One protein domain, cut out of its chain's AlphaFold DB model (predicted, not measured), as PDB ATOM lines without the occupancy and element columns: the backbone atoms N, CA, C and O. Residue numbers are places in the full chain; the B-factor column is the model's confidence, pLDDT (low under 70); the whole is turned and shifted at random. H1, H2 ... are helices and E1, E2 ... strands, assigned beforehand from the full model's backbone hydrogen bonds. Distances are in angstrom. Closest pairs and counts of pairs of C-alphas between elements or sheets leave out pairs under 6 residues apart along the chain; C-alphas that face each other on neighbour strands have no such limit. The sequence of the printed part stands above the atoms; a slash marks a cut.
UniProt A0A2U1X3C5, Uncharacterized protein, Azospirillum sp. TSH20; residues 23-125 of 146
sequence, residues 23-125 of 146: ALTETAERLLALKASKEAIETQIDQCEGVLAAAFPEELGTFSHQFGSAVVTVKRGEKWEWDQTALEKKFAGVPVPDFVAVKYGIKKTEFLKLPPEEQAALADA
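This is residues 23 to 125 of the 146 residues of an uncharacterized protein of Azospirillum sp. TSH20 (UniProt A0A2U1X3C5). The model is a flat, open U: the long helix H1 makes one arm, the hairpin E1 and E2 lies at its foot, and an extended link, residues 77 to 83, leads across the base to the short helix H2. From there the unnamed stretch 92 to 107 first loops by H2 and then makes the other arm, with the small helices H3 and H4 at its far end, and the space between the arms is empty. The printed part has 103 residues, with four named helices and two named strands in the order H1 E1 E2 H2 H3 H4; the sheet, E1 - E2, is antiparallel and the class is mixed, helices and strands. The whole is extended, with a radius of gyration of the C-alphas of 24.5 A and spans of 67 by 52 by 19 A.

Find C-alpha 23 at (8.908, -12.611, -12.472); from there H1, residues 23 to 54, runs 46.0 A to C-alpha 54 at (37.725, -47.417, -3.751). Go on to E1, residues 61 to 67, 19.3 A long, and E2, residues 70 to 76, 19.5 A long. Next come H2, residues 84 to 91, 10.5 A long, and H3, residues 108 to 111. H4, residues 116 to 121, ends at C-alpha 121 at (54.127, 3.436, -11.837).

Look first at residues 23 to 48 of H1, which stand free. Near its end, the closest C-alphas of H1 and E2 are those of Ala 53 and Val 74, 6.5 A apart. E1 and E2 form a hairpin, antiparallel with 163 degrees between their directions; N 63 and O 74 are 2.9 A apart and N 67 and O 70 are 2.8 A apart, both within hydrogen-bond range. Farther along, H2 is apart from H1, E1, H3 and H4. H3 and H4 are close but not clearly touching, the closest C-alphas being those of Phe 111 and Gln 119, 6.9 A apart. In H1, H2 and H4 every O i to N i+4 pair is within hydrogen-bond range; H3 is too short for such a pair.

The two C-alphas farthest apart are those of Gly 68 and Glu 117, at 68.6 A, while those of Ala 23 and Ala 125 are 43.1 A apart. The printed part has no cut. You will find one long link, the 16 residues 92 to 107 from H2 to H3. The mean pLDDT of the printed part is 88.4, and no printed residue is under 70.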
ATOM      1  N   ALA A  23       8.037 -11.786 -11.635       76.44
ATOM      2  CA  ALA A  23       8.908 -12.611 -12.472       76.44
ATOM      3  C   ALA A  23      10.375 -12.658 -11.995       76.44
ATOM      4  O   ALA A  23      11.032 -13.693 -12.124       76.44
ATOM      5  N   LEU A  24      10.918 -11.565 -11.446       82.56
ATOM      6  CA  LEU A  24      12.274 -11.543 -10.880       82.56
ATOM      7  C   LEU A  24      12.324 -12.268  -9.533       82.56
ATOM      8  O   LEU A  24      13.295 -12.979  -9.272       82.56
ATOM      9  N   THR A  25      11.271 -12.142  -8.723       81.88
ATOM     10  CA  THR A  25      11.114 -12.892  -7.469       81.88
ATOM     11  C   THR A  25      11.034 -14.394  -7.745       81.88
ATOM     12  O   THR A  25      11.837 -15.153  -7.203       81.88
ATOM     13  N   GLU A  26      10.174 -14.822  -8.675       84.12
ATOM     14  CA  GLU A  26      10.072 -16.224  -9.102       84.12
ATOM     15  C   GLU A  26      11.413 -16.742  -9.649       84.12
ATOM     16  O   GLU A  26      11.854 -17.846  -9.324       84.12
ATOM     17  N   THR A  27      12.117 -15.925 -10.443       86.19
ATOM     18  CA  THR A  27      13.436 -16.289 -10.982       86.19
ATOM     19  C   THR A  27      14.471 -16.471  -9.869       86.19
ATOM     20  O   THR A  27      15.267 -17.411  -9.924       86.19
ATOM     21  N   ALA A  28      14.465 -15.613  -8.847       86.25
ATOM     22  CA  ALA A  28      15.372 -15.712  -7.707       86.25
ATOM     23  C   ALA A  28      15.087 -16.955  -6.847       86.25
ATOM     24  O   ALA A  28      16.018 -17.689  -6.506       86.25
ATOM     25  N   GLU A  29      13.817 -17.241  -6.550       86.75
ATOM     26  CA  GLU A  29      13.397 -18.438  -5.810       86.75
ATOM     27  C   GLU A  29      13.738 -19.722  -6.571       86.75
ATOM     28  O   GLU A  29      14.314 -20.662  -6.015       86.75
ATOM     29  N   ARG A  30      13.475 -19.743  -7.881       88.94
ATOM     30  CA  ARG A  30      13.848 -20.859  -8.750       88.94
ATOM     31  C   ARG A  30      15.359 -21.061  -8.789       88.94
ATOM     32  O   ARG A  30      15.822 -22.201  -8.754       88.94
ATOM     33  N   LEU A  31      16.140 -19.981  -8.838       87.94
ATOM     34  CA  LEU A  31      17.600 -20.055  -8.809       87.94
ATOM     35  C   LEU A  31      18.116 -20.621  -7.476       87.94
ATOM     36  O   LEU A  31      19.049 -21.423  -7.488       87.94
ATOM     37  N   LEU A  32      17.499 -20.263  -6.344       89.38
ATOM     38  CA  LEU A  32      17.816 -20.848  -5.034       89.38
ATOM     39  C   LEU A  32      17.533 -22.353  -4.997       89.38
ATOM     40  O   LEU A  32      18.402 -23.131  -4.603       89.38
ATOM     41  N   ALA A  33      16.353 -22.775  -5.459       89.19
ATOM     42  CA  ALA A  33      15.980 -24.187  -5.497       89.19
ATOM     43  C   ALA A  33      16.917 -25.009  -6.400       89.19
ATOM     44  O   ALA A  33      17.345 -26.105  -6.031       89.19
ATOM     45  N   LEU A  34      17.287 -24.468  -7.566       91.31
ATOM     46  CA  LEU A  34      18.223 -25.121  -8.484       91.31
ATOM     47  C   LEU A  34      19.633 -25.234  -7.898       91.31
ATOM     48  O   LEU A  34      20.265 -26.269  -8.083       91.31
ATOM     49  N   LYS A  35      20.120 -24.215  -7.178       91.19
ATOM     50  CA  LYS A  35      21.420 -24.283  -6.492       91.19
ATOM     51  C   LYS A  35      21.435 -25.372  -5.417       91.19
ATOM     52  O   LYS A  35      22.348 -26.187  -5.420       91.19
ATOM     53  N   ALA A  36      20.400 -25.442  -4.582       89.62
ATOM     54  CA  ALA A  36      20.292 -26.480  -3.556       89.62
ATOM     55  C   ALA A  36      20.221 -27.895  -4.163       89.62
ATOM     56  O   ALA A  36      20.887 -28.815  -3.695       89.62
ATOM     57  N   SER A  37      19.446 -28.066  -5.239       93.56
ATOM     58  CA  SER A  37      19.362 -29.340  -5.964       93.56
ATOM     59  C   SER A  37      20.701 -29.731  -6.591       93.56
ATOM     60  O   SER A  37      21.126 -30.878  -6.480       93.56
ATOM     61  N   LYS A  38      21.400 -28.765  -7.198       92.75
ATOM     62  CA  LYS A  38      22.731 -28.974  -7.768       92.75
ATOM     63  C   LYS A  38      23.715 -29.480  -6.709       92.75
ATOM     64  O   LYS A  38      24.349 -30.497  -6.948       92.75
ATOM     65  N   GLU A  39      23.795 -28.828  -5.550       93.31
ATOM     66  CA  GLU A  39      24.693 -29.241  -4.461       93.31
ATOM     67  C   GLU A  39      24.365 -30.650  -3.937       93.31
ATOM     68  O   GLU A  39      25.264 -31.457  -3.690       93.31
ATOM     69  N   ALA A  40      23.075 -30.981  -3.809       93.81
ATOM     70  CA  ALA A  40      22.644 -32.314  -3.393       93.81
ATOM     71  C   ALA A  40      23.032 -33.395  -4.418       93.81
ATOM     72  O   ALA A  40      23.516 -34.459  -4.035       93.81
ATOM     73  N   ILE A  41      22.850 -33.120  -5.714       95.75
ATOM     74  CA  ILE A  41      23.224 -34.036  -6.799       95.75
ATOM     75  C   ILE A  41      24.747 -34.181  -6.885       95.75
ATOM     76  O   ILE A  41      25.230 -35.303  -6.996       95.75
ATOM     77  N   GLU A  42      25.507 -33.086  -6.790       95.62
ATOM     78  CA  GLU A  42      26.979 -33.122  -6.764       95.62
ATOM     79  C   GLU A  42      27.479 -33.986  -5.600       95.62
ATOM     80  O   GLU A  42      28.290 -34.882  -5.807       95.62
ATOM     81  N   THR A  43      26.885 -33.845  -4.411       94.75
ATOM     82  CA  THR A  43      27.212 -34.694  -3.253       94.75
ATOM     83  C   THR A  43      26.946 -36.181  -3.528       94.75
ATOM     84  O   THR A  43      27.733 -37.041  -3.136       94.75
ATOM     85  N   GLN A  44      25.835 -36.512  -4.190       95.69
ATOM     86  CA  GLN A  44      25.508 -37.897  -4.543       95.69
ATOM     87  C   GLN A  44      26.455 -38.465  -5.606       95.69
ATOM     88  O   GLN A  44      26.816 -39.642  -5.528       95.69
ATOM     89  N   ILE A  45      26.865 -37.643  -6.575       94.56
ATOM     90  CA  ILE A  45      27.862 -38.010  -7.586       94.56
ATOM     91  C   ILE A  45      29.190 -38.315  -6.895       94.56
ATOM     92  O   ILE A  45      29.698 -39.422  -7.062       94.56
ATOM     93  N   ASP A  46      29.683 -37.412  -6.046       94.88
ATOM     94  CA  ASP A  46      30.949 -37.579  -5.322       94.88
ATOM     95  C   ASP A  46      30.956 -38.853  -4.465       94.88
ATOM     96  O   ASP A  46      31.940 -39.594  -4.427       94.88
ATOM     97  N   GLN A  47      29.837 -39.159  -3.798       95.38
ATOM     98  CA  GLN A  47      29.684 -40.400  -3.036       95.38
ATOM     99  C   GLN A  47      29.774 -41.639  -3.937       95.38
ATOM    100  O   GLN A  47      30.497 -42.583  -3.609       95.38
ATOM    101  N   CYS A  48      29.069 -41.647  -5.071       94.50
ATOM    102  CA  CYS A  48      29.116 -42.755  -6.026       94.50
ATOM    103  C   CYS A  48      30.519 -42.935  -6.621       94.50
ATOM    104  O   CYS A  48      31.024 -44.057  -6.681       94.50
ATOM    105  N   GLU A  49      31.162 -41.842  -7.034       93.75
ATOM    106  CA  GLU A  49      32.521 -41.850  -7.572       93.75
ATOM    107  C   GLU A  49      33.532 -42.337  -6.534       93.75
ATOM    108  O   GLU A  49      34.385 -43.157  -6.865       93.75
ATOM    109  N   GLY A  50      33.405 -41.912  -5.274       91.56
ATOM    110  CA  GLY A  50      34.253 -42.374  -4.176       91.56
ATOM    111  C   GLY A  50      34.128 -43.878  -3.926       91.56
ATOM    112  O   GLY A  50      35.140 -44.573  -3.822       91.56
ATOM    113  N   VAL A  51      32.898 -44.402  -3.899       94.06
ATOM    114  CA  VAL A  51      32.643 -45.848  -3.763       94.06
ATOM    115  C   VAL A  51      33.239 -46.623  -4.938       94.06
ATOM    116  O   VAL A  51      33.896 -47.643  -4.729       94.06
ATOM    117  N   LEU A  52      33.052 -46.140  -6.169       92.50
ATOM    118  CA  LEU A  52      33.617 -46.776  -7.357       92.50
ATOM    119  C   LEU A  52      35.145 -46.722  -7.348       92.50
ATOM    120  O   LEU A  52      35.775 -47.743  -7.593       92.50
ATOM    121  N   ALA A  53      35.751 -45.579  -7.030       90.38
ATOM    122  CA  ALA A  53      37.200 -45.403  -7.001       90.38
ATOM    123  C   ALA A  53      37.885 -46.282  -5.944       90.38
ATOM    124  O   ALA A  53      38.986 -46.771  -6.197       90.38
ATOM    125  N   ALA A  54      37.234 -46.520  -4.800       90.50
ATOM    126  CA  ALA A  54      37.725 -47.417  -3.751       90.50
ATOM    127  C   ALA A  54      37.771 -48.894  -4.184       90.50
ATOM    128  O   ALA A  54      38.501 -49.685  -3.591       90.50
ATOM    129  N   ALA A  55      37.028 -49.279  -5.227       89.81
ATOM    130  CA  ALA A  55      37.085 -50.626  -5.795       89.81
ATOM    131  C   ALA A  55      38.298 -50.849  -6.723       89.81
ATOM    132  O   ALA A  55      38.546 -51.982  -7.138       89.81
ATOM    133  N   PHE A  56      39.049 -49.794  -7.063       91.44
ATOM    134  CA  PHE A  56      40.245 -49.868  -7.907       91.44
ATOM    135  C   PHE A  56      41.529 -49.684  -7.083       91.44
ATOM    136  O   PHE A  56      41.509 -48.967  -6.082       91.44
ATOM    137  N   PRO A  57      42.670 -50.252  -7.524       89.12
ATOM    138  CA  PRO A  57      43.956 -50.079  -6.851       89.12
ATOM    139  C   PRO A  57      44.353 -48.608  -6.664       89.12
ATOM    140  O   PRO A  57      44.070 -47.759  -7.515       89.12
ATOM    141  N   GLU A  58      45.068 -48.314  -5.578       88.00
ATOM    142  CA  GLU A  58      45.664 -46.999  -5.289       88.00
ATOM    143  C   GLU A  58      47.047 -46.821  -5.943       88.00
ATOM    144  O   GLU A  58      47.951 -46.204  -5.388       88.00
ATOM    145  N   GLU A  59      47.227 -47.366  -7.143       89.50
ATOM    146  CA  GLU A  59      48.482 -47.289  -7.892       89.50
ATOM    147  C   GLU A  59      48.357 -46.329  -9.078       89.50
ATOM    148  O   GLU A  59      47.260 -46.066  -9.575       89.50
ATOM    149  N   LEU A  60      49.484 -45.791  -9.552       89.88
ATOM    150  CA  LEU A  60      49.498 -44.974 -10.764       89.88
ATOM    151  C   LEU A  60      49.111 -45.828 -11.972       89.88
ATOM    152  O   LEU A  60      49.650 -46.912 -12.181       89.88
ATOM    153  N   GLY A  61      48.200 -45.319 -12.798       90.69
ATOM    154  CA  GLY A  61      47.754 -46.045 -13.979       90.69
ATOM    155  C   GLY A  61      46.325 -45.745 -14.397       90.69
ATOM    156  O   GLY A  61      45.651 -44.854 -13.878       90.69
ATOM    157  N   THR A  62      45.870 -46.492 -15.398       91.69
ATOM    158  CA  THR A  62      44.482 -46.488 -15.858       91.69
ATOM    159  C   THR A  62      43.908 -47.876 -15.651       91.69
ATOM    160  O   THR A  62      44.425 -48.842 -16.209       91.69
ATOM    161  N   PHE A  63      42.833 -47.965 -14.878       91.88
ATOM    162  CA  PHE A  63      42.148 -49.213 -14.584       91.88
ATOM    163  C   PHE A  63      40.725 -49.135 -15.119       91.88
ATOM    164  O   PHE A  63      40.008 -48.180 -14.827       91.88
ATOM    165  N   SER A  64      40.310 -50.139 -15.886       92.50
ATOM    166  CA  SER A  64      38.956 -50.221 -16.433       92.50
ATOM    167  C   SER A  64      38.318 -51.545 -16.043       92.50
ATOM    168  O   SER A  64      38.937 -52.599 -16.175       92.50
ATOM    169  N   HIS A  65      37.072 -51.493 -15.583       92.56
ATOM    170  CA  HIS A  65      36.289 -52.677 -15.256       92.56
ATOM    171  C   HIS A  65      34.837 -52.503 -15.701       92.56
ATOM    172  O   HIS A  65      34.277 -51.408 -15.615       92.56
ATOM    173  N   GLN A  66      34.224 -53.579 -16.192       93.19
ATOM    174  CA  GLN A  66      32.822 -53.577 -16.592       93.19
ATOM    175  C   GLN A  66      31.944 -54.035 -15.425       93.19
ATOM    176  O   GLN A  66      32.093 -55.148 -14.930       93.19
ATOM    177  N   PHE A  67      30.992 -53.196 -15.029       90.06
ATOM    178  CA  PHE A  67      29.964 -53.500 -14.041       90.06
ATOM    179  C   PHE A  67      28.599 -53.526 -14.737       90.06
ATOM    180  O   PHE A  67      28.006 -52.485 -15.030       90.06
ATOM    181  N   GLY A  68      28.097 -54.724 -15.046       89.94
ATOM    182  CA  GLY A  68      26.837 -54.888 -15.775       89.94
ATOM    183  C   GLY A  68      26.897 -54.259 -17.172       89.94
ATOM    184  O   GLY A  68      27.656 -54.716 -18.029       89.94
ATOM    185  N   SER A  69      26.096 -53.214 -17.404       93.00
ATOM    186  CA  SER A  69      26.049 -52.465 -18.670       93.00
ATOM    187  C   SER A  69      27.019 -51.280 -18.745       93.00
ATOM    188  O   SER A  69      27.144 -50.680 -19.812       93.00
ATOM    189  N   ALA A  70      27.701 -50.931 -17.651       91.12
ATOM    190  CA  ALA A  70      28.590 -49.774 -17.587       91.12
ATOM    191  C   ALA A  70      30.064 -50.194 -17.523       91.12
ATOM    192  O   ALA A  70      30.419 -51.166 -16.861       91.12
ATOM    193  N   VAL A  71      30.940 -49.429 -18.178       92.44
ATOM    194  CA  VAL A  71      32.397 -49.558 -18.040       92.44
ATOM    195  C   VAL A  71      32.897 -48.396 -17.196       92.44
ATOM    196  O   VAL A  71      32.781 -47.239 -17.593       92.44
ATOM    197  N   VAL A  72      33.469 -48.706 -16.036       93.31
ATOM    198  CA  VAL A  72      34.062 -47.721 -15.130       93.31
ATOM    199  C   VAL A  72      35.559 -47.684 -15.386       93.31
ATOM    200  O   VAL A  72      36.215 -48.723 -15.381       93.31
ATOM    201  N   THR A  73      36.096 -46.490 -15.636       91.62
ATOM    202  CA  THR A  73      37.529 -46.269 -15.859       91.62
ATOM    203  C   THR A  73      38.062 -45.262 -14.855       91.62
ATOM    204  O   THR A  73      37.668 -44.098 -14.885       91.62
ATOM    205  N   VAL A  74      38.988 -45.694 -14.002       91.00
ATOM    206  CA  VAL A  74      39.681 -44.848 -13.027       91.00
ATOM    207  C   VAL A  74      41.092 -44.574 -13.524       91.00
ATOM    208  O   VAL A  74      41.863 -45.492 -13.799       91.00
ATOM    209  N   LYS A  75      41.430 -43.290 -13.648       91.56
ATOM    210  CA  LYS A  75      42.770 -42.825 -14.020       91.56
ATOM    211  C   LYS A  75      43.423 -42.181 -12.807       91.56
ATOM    212  O   LYS A  75      42.945 -41.158 -12.327       91.56
ATOM    213  N   ARG A  76      44.529 -42.754 -12.339       90.00
ATOM    214  CA  ARG A  76      45.373 -42.185 -11.285       90.00
ATOM    215  C   ARG A  76      46.665 -41.694 -11.924       90.00
ATOM    216  O   ARG A  76      47.546 -42.482 -12.261       90.00
ATOM    217  N   GLY A  77      46.715 -40.390 -12.174       88.38
ATOM    218  CA  GLY A  77      47.899 -39.713 -12.691       88.38
ATOM    219  C   GLY A  77      48.831 -39.277 -11.567       88.38
ATOM    220  O   GLY A  77      48.415 -39.112 -10.422       88.38
ATOM    221  N   GLU A  78      50.092 -39.056 -11.913       89.56
ATOM    222  CA  GLU A  78      51.040 -38.427 -11.004       89.56
ATOM    223  C   GLU A  78      50.700 -36.938 -10.862       89.56
ATOM    224  O   GLU A  78      50.548 -36.223 -11.857       89.56
ATOM    225  N   LYS A  79      50.570 -36.464  -9.620       86.56
ATOM    226  CA  LYS A  79      50.370 -35.047  -9.322       86.56
ATOM    227  C   LYS A  79      51.655 -34.483  -8.737       86.56
ATOM    228  O   LYS A  79      52.048 -34.838  -7.632       86.56
ATOM    229  N   TRP A  80      52.280 -33.582  -9.479       86.38
ATOM    230  CA  TRP A  80      53.435 -32.830  -9.009       86.38
ATOM    231  C   TRP A  80      52.943 -31.541  -8.359       86.38
ATOM    232  O   TRP A  80      52.337 -30.697  -9.022       86.38
ATOM    233  N   GLU A  81      53.208 -31.384  -7.067       88.00
ATOM    234  CA  GLU A  81      53.000 -30.128  -6.352       88.00
ATOM    235  C   GLU A  81      54.352 -29.602  -5.886       88.00
ATOM    236  O   GLU A  81      55.118 -30.296  -5.218       88.00
ATOM    237  N   TRP A  82      54.664 -28.371  -6.280       87.75
ATOM    238  CA  TRP A  82      55.910 -27.719  -5.912       87.75
ATOM    239  C   TRP A  82      55.698 -26.833  -4.690       87.75
ATOM    240  O   TRP A  82      54.786 -26.005  -4.672       87.75
ATOM    241  N   ASP A  83      56.583 -26.952  -3.704       87.94
ATOM    242  CA  ASP A  83      56.643 -26.023  -2.579       87.94
ATOM    243  C   ASP A  83      57.170 -24.662  -3.063       87.94
ATOM    244  O   ASP A  83      58.360 -24.487  -3.348       87.94
ATOM    245  N   GLN A  84      56.259 -23.695  -3.176       87.31
ATOM    246  CA  GLN A  84      56.578 -22.345  -3.637       87.31
ATOM    247  C   GLN A  84      57.537 -21.628  -2.687       87.31
ATOM    248  O   GLN A  84      58.459 -20.972  -3.155       87.31
ATOM    249  N   THR A  85      57.389 -21.802  -1.372       87.25
ATOM    250  CA  THR A  85      58.267 -21.168  -0.382       87.25
ATOM    251  C   THR A  85      59.686 -21.722  -0.476       87.25
ATOM    252  O   THR A  85      60.662 -20.970  -0.402       87.25
ATOM    253  N   ALA A  86      59.827 -23.030  -0.693       88.88
ATOM    254  CA  ALA A  86      61.130 -23.642  -0.927       88.88
ATOM    255  C   ALA A  86      61.769 -23.145  -2.233       88.88
ATOM    256  O   ALA A  86      62.967 -22.852  -2.249       88.88
ATOM    257  N   LEU A  87      60.990 -23.014  -3.313       88.00
ATOM    258  CA  LEU A  87      61.472 -22.480  -4.590       88.00
ATOM    259  C   LEU A  87      61.887 -21.007  -4.476       88.00
ATOM    260  O   LEU A  87      62.983 -20.656  -4.908       88.00
ATOM    261  N   GLU A  88      61.071 -20.164  -3.844       86.69
ATOM    262  CA  GLU A  88      61.375 -18.751  -3.595       86.69
ATOM    263  C   GLU A  88      62.668 -18.595  -2.797       86.69
ATOM    264  O   GLU A  88      63.552 -17.841  -3.195       86.69
ATOM    265  N   LYS A  89      62.834 -19.367  -1.716       87.69
ATOM    266  CA  LYS A  89      64.067 -19.360  -0.922       87.69
ATOM    267  C   LYS A  89      65.277 -19.823  -1.732       87.69
ATOM    268  O   LYS A  89      66.369 -19.287  -1.560       87.69
ATOM    269  N   LYS A  90      65.103 -20.825  -2.596       88.19
ATOM    270  CA  LYS A  90      66.186 -21.405  -3.400       88.19
ATOM    271  C   LYS A  90      66.681 -20.459  -4.493       88.19
ATOM    272  O   LYS A  90      67.868 -20.479  -4.802       88.19
ATOM    273  N   PHE A  91      65.793 -19.642  -5.051       87.94
ATOM    274  CA  PHE A  91      66.118 -18.686  -6.112       87.94
ATOM    275  C   PHE A  91      66.153 -17.226  -5.633       87.94
ATOM    276  O   PHE A  91      66.259 -16.308  -6.443       87.94
ATOM    277  N   ALA A  92      66.113 -16.984  -4.319       86.69
ATOM    278  CA  ALA A  92      66.232 -15.647  -3.751       86.69
ATOM    279  C   ALA A  92      67.600 -15.031  -4.095       86.69
ATOM    280  O   ALA A  92      68.636 -15.464  -3.592       86.69
ATOM    281  N   GLY A  93      67.603 -14.009  -4.954       81.25
ATOM    282  CA  GLY A  93      68.817 -13.283  -5.346       81.25
ATOM    283  C   GLY A  93      69.694 -13.992  -6.385       81.25
ATOM    284  O   GLY A  93      70.817 -13.551  -6.619       81.25
ATOM    285  N   VAL A  94      69.202 -15.061  -7.019       85.50
ATOM    286  CA  VAL A  94      69.926 -15.827  -8.047       85.50
ATOM    287  C   VAL A  94      69.073 -15.884  -9.320       85.50
ATOM    288  O   VAL A  94      67.847 -15.934  -9.212       85.50
ATOM    289  N   PRO A  95      69.666 -15.881 -10.530       86.19
ATOM    290  CA  PRO A  95      68.903 -16.049 -11.761       86.19
ATOM    291  C   PRO A  95      68.040 -17.317 -11.739       86.19
ATOM    292  O   PRO A  95      68.511 -18.406 -11.401       86.19
ATOM    293  N   VAL A  96      66.769 -17.157 -12.102       87.19
ATOM    294  CA  VAL A  96      65.799 -18.250 -12.203       87.19
ATOM    295  C   VAL A  96      66.028 -18.992 -13.533       87.19
ATOM    296  O   VAL A  96      66.131 -18.324 -14.561       87.19
ATOM    297  N   PRO A  97      66.132 -20.336 -13.547       88.38
ATOM    298  CA  PRO A  97      66.315 -21.104 -14.782       88.38
ATOM    299  C   PRO A  97      65.134 -20.979 -15.753       88.38
ATOM    300  O   PRO A  97      63.996 -20.829 -15.317       88.38
ATOM    301  N   ASP A  98      65.378 -21.173 -17.053       90.88
ATOM    302  CA  ASP A  98      64.371 -21.000 -18.121       90.88
ATOM    303  C   ASP A  98      63.113 -21.877 -17.972       90.88
ATOM    304  O   ASP A  98      62.039 -21.529 -18.456       90.88
ATOM    305  N   PHE A  99      63.225 -23.023 -17.296       86.44
ATOM    306  CA  PHE A  99      62.098 -23.928 -17.041       86.44
ATOM    307  C   PHE A  99      61.251 -23.526 -15.817       86.44
ATOM    308  O   PHE A  99      60.303 -24.234 -15.472       86.44
ATOM    309  N   VAL A 100      61.572 -22.413 -15.149       83.25
ATOM    310  CA  VAL A 100      60.844 -21.887 -13.987       83.25
ATOM    311  C   VAL A 100      60.261 -20.513 -14.325       83.25
ATOM    312  O   VAL A 100      60.975 -19.576 -14.661       83.25
ATOM    313  N   ALA A 101      58.942 -20.370 -14.187       81.88
ATOM    314  CA  ALA A 101      58.249 -19.105 -14.423       81.88
ATOM    315  C   ALA A 101      57.962 -18.370 -13.105       81.88
ATOM    316  O   ALA A 101      57.259 -18.894 -12.237       81.88
ATOM    317  N   VAL A 102      58.440 -17.129 -12.982       82.12
ATOM    318  CA  VAL A 102      58.067 -16.227 -11.881       82.12
ATOM    319  C   VAL A 102      56.732 -15.564 -12.208       82.12
ATOM    320  O   VAL A 102      56.571 -14.953 -13.266       82.12
ATOM    321  N   LYS A 103      55.761 -15.669 -11.297       82.75
ATOM    322  CA  LYS A 103      54.466 -14.988 -11.415       82.75
ATOM    323  C   LYS A 103      54.425 -13.797 -10.466       82.75
ATOM    324  O   LYS A 103      54.541 -13.971  -9.259       82.75
ATOM    325  N   TYR A 104      54.195 -12.604 -11.006       82.06
ATOM    326  CA  TYR A 104      53.907 -11.422 -10.200       82.06
ATOM    327  C   TYR A 104      52.411 -11.357  -9.889       82.06
ATOM    328  O   TYR A 104      51.574 -11.442 -10.789       82.06
ATOM    329  N   GLY A 105      52.076 -11.209  -8.610       83.62
ATOM    330  CA  GLY A 105      50.712 -11.004  -8.140       83.62
ATOM    331  C   GLY A 105      50.600  -9.671  -7.414       83.62
ATOM    332  O   GLY A 105      51.380  -9.393  -6.508       83.62
ATOM    333  N   ILE A 106      49.617  -8.854  -7.788       84.19
ATOM    334  CA  ILE A 106      49.317  -7.603  -7.088       84.19
ATOM    335  C   ILE A 106      48.107  -7.834  -6.188       84.19
ATOM    336  O   ILE A 106      47.010  -8.152  -6.652       84.19
ATOM    337  N   LYS A 107      48.284  -7.622  -4.885       86.25
ATOM    338  CA  LYS A 107      47.170  -7.607  -3.939       86.25
ATOM    339  C   LYS A 107      46.426  -6.282  -4.065       86.25
ATOM    340  O   LYS A 107      46.901  -5.247  -3.602       86.25
ATOM    341  N   LYS A 108      45.233  -6.313  -4.664       84.75
ATOM    342  CA  LYS A 108      44.403  -5.121  -4.922       84.75
ATOM    343  C   LYS A 108      44.229  -4.226  -3.688       84.75
ATOM    344  O   LYS A 108      44.324  -3.012  -3.800       84.75
ATOM    345  N   THR A 109      43.968  -4.808  -2.521       86.31
ATOM    346  CA  THR A 109      43.736  -4.062  -1.272       86.31
ATOM    347  C   THR A 109      44.970  -3.322  -0.771       86.31
ATOM    348  O   THR A 109      44.825  -2.264  -0.168       86.31
ATOM    349  N   GLU A 110      46.165  -3.863  -0.998       86.75
ATOM    350  CA  GLU A 110      47.430  -3.213  -0.648       86.75
ATOM    351  C   GLU A 110      47.785  -2.158  -1.700       86.75
ATOM    352  O   GLU A 110      48.079  -1.023  -1.341       86.75
ATOM    353  N   PHE A 111      47.617  -2.480  -2.986       86.31
ATOM    354  CA  PHE A 111      47.824  -1.549  -4.098       86.31
ATOM    355  C   PHE A 111      46.998  -0.262  -3.965       86.31
ATOM    356  O   PHE A 111      47.515   0.834  -4.149       86.31
ATOM    357  N   LEU A 112      45.719  -0.373  -3.588       84.75
ATOM    358  CA  LEU A 112      44.832   0.784  -3.416       84.75
ATOM    359  C   LEU A 112      45.211   1.689  -2.233       84.75
ATOM    360  O   LEU A 112      44.742   2.822  -2.170       84.75
ATOM    361  N   LYS A 113      46.027   1.197  -1.293       89.31
ATOM    362  CA  LYS A 113      46.541   1.983  -0.163       89.31
ATOM    363  C   LYS A 113      47.844   2.709  -0.497       89.31
ATOM    364  O   LYS A 113      48.277   3.532   0.304       89.31
ATOM    365  N   LEU A 114      48.471   2.396  -1.634       85.25
ATOM    366  CA  LEU A 114      49.719   3.030  -2.043       85.25
ATOM    367  C   LEU A 114      49.497   4.508  -2.397       85.25
ATOM    368  O   LEU A 114      48.397   4.878  -2.824       85.25
ATOM    369  N   PRO A 115      50.528   5.357  -2.274       90.81
ATOM    370  CA  PRO A 115      50.488   6.721  -2.780       90.81
ATOM    371  C   PRO A 115      50.154   6.774  -4.284       90.81
ATOM    372  O   PRO A 115      50.501   5.850  -5.026       90.81
ATOM    373  N   PRO A 116      49.539   7.866  -4.778       85.00
ATOM    374  CA  PRO A 116      49.166   7.995  -6.191       85.00
ATOM    375  C   PRO A 116      50.332   7.817  -7.172       85.00
ATOM    376  O   PRO A 116      50.135   7.311  -8.273       85.00
ATOM    377  N   GLU A 117      51.544   8.208  -6.773       86.94
ATOM    378  CA  GLU A 117      52.756   8.079  -7.591       86.94
ATOM    379  C   GLU A 117      53.139   6.610  -7.822       86.94
ATOM    380  O   GLU A 117      53.428   6.208  -8.948       86.94
ATOM    381  N   GLU A 118      53.053   5.778  -6.783       84.12
ATOM    382  CA  GLU A 118      53.335   4.341  -6.870       84.12
ATOM    383  C   GLU A 118      52.237   3.588  -7.631       84.12
ATOM    384  O   GLU A 118      52.518   2.652  -8.378       84.12
ATOM    385  N   GLN A 119      50.980   4.027  -7.505       84.56
ATOM    386  CA  GLN A 119      49.885   3.481  -8.310       84.56
ATOM    387  C   GLN A 119      50.065   3.785  -9.803       84.56
ATOM    388  O   GLN A 119      49.772   2.932 -10.643       84.56
ATOM    389  N   ALA A 120      50.554   4.983 -10.137       83.69
ATOM    390  CA  ALA A 120      50.817   5.388 -11.514       83.69
ATOM    391  C   ALA A 120      51.964   4.585 -12.148       83.69
ATOM    392  O   ALA A 120      51.880   4.242 -13.326       83.69
ATOM    393  N   ALA A 121      52.989   4.227 -11.369       85.06
ATOM    394  CA  ALA A 121      54.127   3.436 -11.837       85.06
ATOM    395  C   ALA A 121      53.765   1.999 -12.265       85.06
ATOM    396  O   ALA A 121      54.521   1.381 -13.002       85.06
ATOM    397  N   LEU A 122      52.625   1.471 -11.809       83.62
ATOM    398  CA  LEU A 122      52.132   0.128 -12.148       83.62
ATOM    399  C   LEU A 122      50.934   0.162 -13.115       83.62
ATOM    400  O   LEU A 122      50.325  -0.873 -13.396       83.62
ATOM    401  N   ALA A 123      50.540   1.351 -13.578       77.88
ATOM    402  CA  ALA A 123      49.312   1.543 -14.342       77.88
ATOM    403  C   ALA A 123      49.383   0.955 -15.759       77.88
ATOM    404  O   ALA A 123      48.367   0.497 -16.279       77.88
ATOM    405  N   ASP A 124      50.567   0.939 -16.371       81.69
ATOM    406  CA  ASP A 124      50.834   0.383 -17.701       81.69
ATOM    407  C   ASP A 124      50.690  -1.148 -17.744       81.69
ATOM    408  O   ASP A 124      50.219  -1.707 -18.735       81.69
ATOM    409  N   ALA A 125      51.011  -1.822 -16.638       83.25
ATOM    410  CA  ALA A 125      50.827  -3.259 -16.461       83.25
ATOM    411  C   ALA A 125      49.400  -3.652 -16.012       83.25
ATOM    412  O   ALA A 125      49.067  -4.841 -15.966       83.25
TER     413      ALA A 125